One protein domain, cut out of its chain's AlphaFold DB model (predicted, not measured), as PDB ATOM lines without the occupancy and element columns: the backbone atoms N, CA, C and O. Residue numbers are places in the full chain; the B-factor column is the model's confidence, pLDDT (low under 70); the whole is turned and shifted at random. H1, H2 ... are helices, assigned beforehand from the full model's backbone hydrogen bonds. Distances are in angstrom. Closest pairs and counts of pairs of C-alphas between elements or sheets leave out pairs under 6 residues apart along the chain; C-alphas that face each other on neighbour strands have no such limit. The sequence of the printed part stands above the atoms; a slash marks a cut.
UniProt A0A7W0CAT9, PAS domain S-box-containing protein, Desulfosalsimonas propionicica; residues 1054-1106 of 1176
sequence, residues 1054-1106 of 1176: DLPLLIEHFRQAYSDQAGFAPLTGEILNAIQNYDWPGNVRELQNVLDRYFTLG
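AT A GLANCE: This is residues 1054 to 1106 of the 1176 residues of the protein "PAS domain S-box-containing protein" of Desulfosalsimonas propionicica (UniProt A0A7W0CAT9). Two helices, H1 and H3, pack on each other and cross at 43 degrees, while a shorter helix, H2, lies off this pair, near the beginning of H1. A wide loop of 11 residues leads from H1 to H2, and a tight link leads on to H3. The printed part has 53 residues, with three named helices in the order H1, H2, H3 and no named strand; the class is all helix. The whole is compact, with a radius of gyration of the C-alphas of 10.6 A and spans of 30 by 21 by 19 A.

HOW THE PARTS SIT: H1, residues 1054 to 1065, touches H3, residues 1091 to 1105, with its residues 1059 to 1063 alone. Their closest C-alphas, of Phe 1062 and Gln 1096, are 6.8 A apart. They run the same way at a steep tilt of 43 degrees. H2, residues 1077 to 1085, is close to H1 but not clearly touching it; their closest C-alphas, of Leu 1055 and Gln 1084, are 7.2 A apart. H1 and H2 run opposite ways at a steep tilt of 57 degrees. H2 and H3 are only just apart, closest at 8.3 A. In H1, H2 and H3 every O i to N i+4 pair is within hydrogen-bond range.

IN THESE COORDINATES: H1 begins at C-alpha 1054, (115.529, 90.337, 78.428), and is 16.5 A long from first to last C-alpha. H2, from Gly 1077 to Asn 1085, measures 12.3 A. H3, the longest helix, measures 21.3 A and ends at C-alpha 1105, (127.145, 109.554, 88.072).

THE WHOLE: The two C-alphas farthest apart, of Ala 1070 and Pro 1089, are 30.8 A apart. The printed part has no cut. The link from H1 to H2 is long. The mean pLDDT of the printed part is 78.8; residues 1067 to 1074 and residue 1077 are under 70.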
ATOM      1  N   ASP A1054     116.163  89.022  78.535       86.50
ATOM      2  CA  ASP A1054     115.529  90.337  78.428       86.50
ATOM      3  C   ASP A1054     116.457  91.478  78.879       86.50
ATOM      4  O   ASP A1054     116.201  92.637  78.552       86.50
ATOM      5  N   LEU A1055     117.563  91.180  79.583       88.06
ATOM      6  CA  LEU A1055     118.494  92.188  80.109       88.06
ATOM      7  C   LEU A1055     119.046  93.129  79.025       88.06
ATOM      8  O   LEU A1055     119.009  94.334  79.261       88.06
ATOM      9  N   PRO A1056     119.508  92.664  77.843       83.06
ATOM     10  CA  PRO A1056     120.003  93.572  76.806       83.06
ATOM     11  C   PRO A1056     118.947  94.582  76.342       83.06
ATOM     12  O   PRO A1056     119.257  95.756  76.162       83.06
ATOM     13  N   LEU A1057     117.690  94.141  76.209       81.19
ATOM     14  CA  LEU A1057     116.580  95.003  75.798       81.19
ATOM     15  C   LEU A1057     116.222  96.021  76.884       81.19
ATOM     16  O   LEU A1057     115.988  97.188  76.581       81.19
ATOM     17  N   LEU A1058     116.215  95.595  78.149       88.75
ATOM     18  CA  LEU A1058     115.960  96.476  79.290       88.75
ATOM     19  C   LEU A1058     117.067  97.526  79.457       88.75
ATOM     20  O   LEU A1058     116.765  98.691  79.702       88.75
ATOM     21  N   ILE A1059     118.337  97.143  79.289       86.75
ATOM     22  CA  ILE A1059     119.476  98.072  79.342       86.75
ATOM     23  C   ILE A1059     119.341  99.135  78.256       86.75
ATOM     24  O   ILE A1059     119.492 100.319  78.548       86.75
ATOM     25  N   GLU A1060     119.045  98.720  77.023       80.62
ATOM     26  CA  GLU A1060     118.887  99.644  75.903       80.62
ATOM     27  C   GLU A1060     117.696 100.582  76.108       80.62
ATOM     28  O   GLU A1060     117.823 101.789  75.910       80.62
ATOM     29  N   HIS A1061     116.567 100.055  76.582       85.31
ATOM     30  CA  HIS A1061     115.401 100.867  76.901       85.31
ATOM     31  C   HIS A1061     115.713 101.948  77.936       85.31
ATOM     32  O   HIS A1061     115.416 103.121  77.714       85.31
ATOM     33  N   PHE A1062     116.350 101.578  79.048       86.00
ATOM     34  CA  PHE A1062     116.721 102.546  80.073       86.00
ATOM     35  C   PHE A1062     117.783 103.526  79.565       86.00
ATOM     36  O   PHE A1062     117.674 104.719  79.820       86.00
ATOM     37  N   ARG A1063     118.758 103.072  78.770       79.19
ATOM     38  CA  ARG A1063     119.740 103.958  78.127       79.19
ATOM     39  C   ARG A1063     119.061 105.039  77.283       79.19
ATOM     40  O   ARG A1063     119.452 106.196  77.368       79.19
ATOM     41  N   GLN A1064     118.052 104.671  76.491       75.62
ATOM     42  CA  GLN A1064     117.276 105.614  75.679       75.62
ATOM     43  C   GLN A1064     116.419 106.547  76.542       75.62
ATOM     44  O   GLN A1064     116.418 107.752  76.307       75.62
ATOM     45  N   ALA A1065     115.748 106.020  77.569       76.81
ATOM     46  CA  ALA A1065     114.915 106.814  78.475       76.81
ATOM     47  C   ALA A1065     115.703 107.911  79.217       76.81
ATOM     48  O   ALA A1065     115.138 108.938  79.575       76.81
ATOM     49  N   TYR A1066     117.009 107.712  79.415       73.88
ATOM     50  CA  TYR A1066     117.893 108.674  80.073       73.88
ATOM     51  C   TYR A1066     118.766 109.486  79.087       73.88
ATOM     52  O   TYR A1066     119.631 110.240  79.527       73.88
ATOM     53  N   SER A1067     118.554 109.360  77.764       56.28
ATOM     54  CA  SER A1067     119.467 109.845  76.703       56.28
ATOM     55  C   SER A1067     119.474 111.357  76.411       56.28
ATOM     56  O   SER A1067     120.308 111.806  75.624       56.28
ATOM     57  N   ASP A1068     118.654 112.163  77.091       51.59
ATOM     58  CA  ASP A1068     118.604 113.625  76.891       51.59
ATOM     59  C   ASP A1068     119.742 114.406  77.590       51.59
ATOM     60  O   ASP A1068     119.833 115.629  77.467       51.59
ATOM     61  N   GLN A1069     120.656 113.732  78.297       48.28
ATOM     62  CA  GLN A1069     121.857 114.352  78.872       48.28
ATOM     63  C   GLN A1069     123.110 113.897  78.109       48.28
ATOM     64  O   GLN A1069     123.527 112.744  78.169       48.28
ATOM     65  N   ALA A1070     123.725 114.811  77.355       40.12
ATOM     66  CA  ALA A1070     124.920 114.534  76.561       40.12
ATOM     67  C   ALA A1070     126.107 114.047  77.427       40.12
ATOM     68  O   ALA A1070     126.545 114.766  78.324       40.12
ATOM     69  N   GLY A1071     126.689 112.879  77.098       53.91
ATOM     70  CA  GLY A1071     128.049 112.500  77.528       53.91
ATOM     71  C   GLY A1071     128.238 111.244  78.398       53.91
ATOM     72  O   GLY A1071     129.193 111.206  79.171       53.91
ATOM     73  N   PHE A1072     127.395 110.211  78.300       60.09
ATOM     74  CA  PHE A1072     127.556 109.007  79.134       60.09
ATOM     75  C   PHE A1072     128.766 108.133  78.772       60.09
ATOM     76  O   PHE A1072     129.094 107.928  77.601       60.09
ATOM     77  N   ALA A1073     129.396 107.548  79.797       60.19
ATOM     78  CA  ALA A1073     130.444 106.549  79.628       60.19
ATOM     79  C   ALA A1073     129.860 105.237  79.057       60.19
ATOM     80  O   ALA A1073     128.843 104.749  79.562       60.19
ATOM     81  N   PRO A1074     130.488 104.624  78.034       63.81
ATOM     82  CA  PRO A1074     130.013 103.364  77.468       63.81
ATOM     83  C   PRO A1074     130.036 102.249  78.522       63.81
ATOM     84  O   PRO A1074     130.945 102.181  79.350       63.81
ATOM     85  N   LEU A1075     129.043 101.354  78.496       73.81
ATOM     86  CA  LEU A1075     129.056 100.143  79.319       73.81
ATOM     87  C   LEU A1075     130.207  99.243  78.848       73.81
ATOM     88  O   LEU A1075     130.200  98.754  77.719       73.81
ATOM     89  N   THR A1076     131.214  99.035  79.696       74.19
ATOM     90  CA  THR A1076     132.333  98.140  79.377       74.19
ATOM     91  C   THR A1076     131.882  96.676  79.400       74.19
ATOM     92  O   THR A1076     130.897  96.318  80.050       74.19
ATOM     93  N   GLY A1077     132.638  95.793  78.736       69.19
ATOM     94  CA  GLY A1077     132.361  94.350  78.767       69.19
ATOM     95  C   GLY A1077     132.351  93.757  80.184       69.19
ATOM     96  O   GLY A1077     131.584  92.837  80.456       69.19
ATOM     97  N   GLU A1078     133.134  94.317  81.112       70.62
ATOM     98  CA  GLU A1078     133.141  93.911  82.525       70.62
ATOM     99  C   GLU A1078     131.825  94.257  83.234       70.62
ATOM    100  O   GLU A1078     131.287  93.430  83.971       70.62
ATOM    101  N   ILE A1079     131.275  95.446  82.974       79.19
ATOM    102  CA  ILE A1079     130.003  95.900  83.549       79.19
ATOM    103  C   ILE A1079     128.842  95.069  82.999       79.19
ATOM    104  O   ILE A1079     128.004  94.597  83.766       79.19
ATOM    105  N   LEU A1080     128.815  94.824  81.687       79.31
ATOM    106  CA  LEU A1080     127.790  93.983  81.064       79.31
ATOM    107  C   LEU A1080     127.820  92.552  81.615       79.31
ATOM    108  O   LEU A1080     126.772  91.987  81.919       79.31
ATOM    109  N   ASN A1081     129.012  91.987  81.815       77.56
ATOM    110  CA  ASN A1081     129.162  90.662  82.410       77.56
ATOM    111  C   ASN A1081     128.717  90.636  83.887       77.56
ATOM    112  O   ASN A1081     128.097  89.671  84.334       77.56
ATOM    113  N   ALA A1082     128.981  91.701  84.651       81.88
ATOM    114  CA  ALA A1082     128.479  91.831  86.020       81.88
ATOM    115  C   ALA A1082     126.943  91.927  86.064       81.88
ATOM    116  O   ALA A1082     126.320  91.300  86.917       81.88
ATOM    117  N   ILE A1083     126.334  92.648  85.117       85.81
ATOM    118  CA  ILE A1083     124.876  92.761  84.985       85.81
ATOM    119  C   ILE A1083     124.234  91.408  84.649       85.81
ATOM    120  O   ILE A1083     123.208  91.059  85.232       85.81
ATOM    121  N   GLN A1084     124.836  90.624  83.747       83.44
ATOM    122  CA  GLN A1084     124.300  89.315  83.347       83.44
ATOM    123  C   GLN A1084     124.388  88.245  84.445       83.44
ATOM    124  O   GLN A1084     123.543  87.352  84.497       83.44
ATOM    125  N   ASN A1085     125.399  88.321  85.314       82.75
ATOM    126  CA  ASN A1085     125.647  87.307  86.346       82.75
ATOM    127  C   ASN A1085     125.042  87.637  87.716       82.75
ATOM    128  O   ASN A1085     125.161  86.829  88.636       82.75
ATOM    129  N   TYR A1086     124.420  88.802  87.876       85.56
ATOM    130  CA  TYR A1086     123.738  89.169  89.111       85.56
ATOM    131  C   TYR A1086     122.280  88.686  89.106       85.56
ATOM    132  O   TYR A1086     121.616  88.679  88.072       85.56
ATOM    133  N   ASP A1087     121.776  88.270  90.269       86.69
ATOM    134  CA  ASP A1087     120.443  87.660  90.398       86.69
ATOM    135  C   ASP A1087     119.293  88.670  90.492       86.69
ATOM    136  O   ASP A1087     118.132  88.269  90.442       86.69
ATOM    137  N   TRP A1088     119.594  89.967  90.608       91.94
ATOM    138  CA  TRP A1088     118.599  91.045  90.639       91.94
ATOM    139  C   TRP A1088     117.454  90.796  91.643       91.94
ATOM    140  O   TRP A1088     116.297  90.677  91.229       91.94
ATOM    141  N   PRO A1089     117.730  90.703  92.960       86.88
ATOM    142  CA  PRO A1089     116.700  90.497  93.985       86.88
ATOM    143  C   PRO A1089     115.606  91.581  94.002       86.88
ATOM    144  O   PRO A1089     114.475  91.299  94.388       86.88
ATOM    145  N   GLY A1090     115.901  92.809  93.566       87.19
ATOM    146  CA  GLY A1090     114.909  93.872  93.357       87.19
ATOM    147  C   GLY A1090     114.385  93.967  91.917       87.19
ATOM    148  O   GLY A1090     113.733  94.953  91.560       87.19
ATOM    149  N   ASN A1091     114.651  92.945  91.098       94.44
ATOM    150  CA  ASN A1091     114.169  92.764  89.731       94.44
ATOM    151  C   ASN A1091     114.454  93.984  88.825       94.44
ATOM    152  O   ASN A1091     115.518  94.599  88.904       94.44
ATOM    153  N   VAL A1092     113.518  94.333  87.939       93.38
ATOM    154  CA  VAL A1092     113.664  95.420  86.959       93.38
ATOM    155  C   VAL A1092     113.845  96.775  87.652       93.38
ATOM    156  O   VAL A1092     114.601  97.607  87.164       93.38
ATOM    157  N   ARG A1093     113.229  96.981  88.826       91.94
ATOM    158  CA  ARG A1093     113.383  98.215  89.617       91.94
ATOM    159  C   ARG A1093     114.813  98.405  90.135       91.94
ATOM    160  O   ARG A1093     115.327  99.519  90.114       91.94
ATOM    161  N   GLU A1094     115.469  97.340  90.595       92.12
ATOM    162  CA  GLU A1094     116.881  97.408  90.997       92.12
ATOM    163  C   GLU A1094     117.790  97.655  89.792       92.12
ATOM    164  O   GLU A1094     118.654  98.527  89.865       92.12
ATOM    165  N   LEU A1095     117.553  96.958  88.673       91.88
ATOM    166  CA  LEU A1095     118.285  97.183  87.424       91.88
ATOM    167  C   LEU A1095     118.178  98.638  86.962       91.88
ATOM    168  O   LEU A1095     119.197  99.266  86.682       91.88
ATOM    169  N   GLN A1096     116.961  99.183  86.937       91.25
ATOM    170  CA  GLN A1096     116.697 100.570  86.570       91.25
ATOM    171  C   GLN A1096     117.490 101.541  87.452       91.25
ATOM    172  O   GLN A1096     118.166 102.418  86.926       91.25
ATOM    173  N   ASN A1097     117.468 101.351  88.775       87.81
ATOM    174  CA  ASN A1097     118.186 102.207  89.724       87.81
ATOM    175  C   ASN A1097     119.714 102.123  89.575       87.81
ATOM    176  O   ASN A1097     120.414 103.115  89.785       87.81
ATOM    177  N   VAL A1098     120.251 100.938  89.262       88.88
ATOM    178  CA  VAL A1098     121.692 100.744  89.029       88.88
ATOM    179  C   VAL A1098     122.119 101.423  87.729       88.88
ATOM    180  O   VAL A1098     123.149 102.097  87.713       88.88
ATOM    181  N   LEU A1099     121.331 101.283  86.659       87.50
ATOM    182  CA  LEU A1099     121.612 101.899  85.361       87.50
ATOM    183  C   LEU A1099     121.455 103.420  85.395       87.50
ATOM    184  O   LEU A1099     122.343 104.112  84.916       87.50
ATOM    185  N   ASP A1100     120.397 103.941  86.016       85.19
ATOM    186  CA  ASP A1100     120.202 105.383  86.206       85.19
ATOM    187  C   ASP A1100     121.380 106.000  86.977       85.19
ATOM    188  O   ASP A1100     122.008 106.956  86.527       85.19
ATOM    189  N   ARG A1101     121.798 105.375  88.085       82.38
ATOM    190  CA  ARG A1101     122.989 105.810  88.833       82.38
ATOM    191  C   ARG A1101     124.262 105.768  87.989       82.38
ATOM    192  O   ARG A1101     125.101 106.661  88.113       82.38
ATOM    193  N   TYR A1102     124.426 104.732  87.168       83.94
ATOM    194  CA  TYR A1102     125.586 104.599  86.296       83.94
ATOM    195  C   TYR A1102     125.609 105.679  85.214       83.94
ATOM    196  O   TYR A1102     126.648 106.302  85.021       83.94
ATOM    197  N   PHE A1103     124.484 105.941  84.551       79.25
ATOM    198  CA  PHE A1103     124.399 106.995  83.545       79.25
ATOM    199  C   PHE A1103     124.564 108.374  84.198       79.25
ATOM    200  O   PHE A1103     125.435 109.136  83.799       79.25
ATOM    201  N   THR A1104     123.870 108.655  85.296       75.19
ATOM    202  CA  THR A1104     123.917 109.964  85.962       75.19
ATOM    203  C   THR A1104     125.274 110.284  86.613       75.19
ATOM    204  O   THR A1104     125.730 111.424  86.557       75.19
ATOM    205  N   LEU A1105     125.938 109.312  87.256       75.38
ATOM    206  CA  LEU A1105     127.145 109.554  88.072       75.38
ATOM    207  C   LEU A1105     128.414 108.863  87.550       75.38
ATOM    208  O   LEU A1105     129.484 109.048  88.130       75.38
ATOM    209  N   GLY A1106     128.318 108.015  86.522       72.12
ATOM    210  CA  GLY A1106     129.420 107.148  86.077       72.12
ATOM    211  C   GLY A1106     129.787 106.041  87.077       72.12
ATOM    212  O   GLY A1106     130.820 105.388  86.930       72.12
TER     213      GLY A1106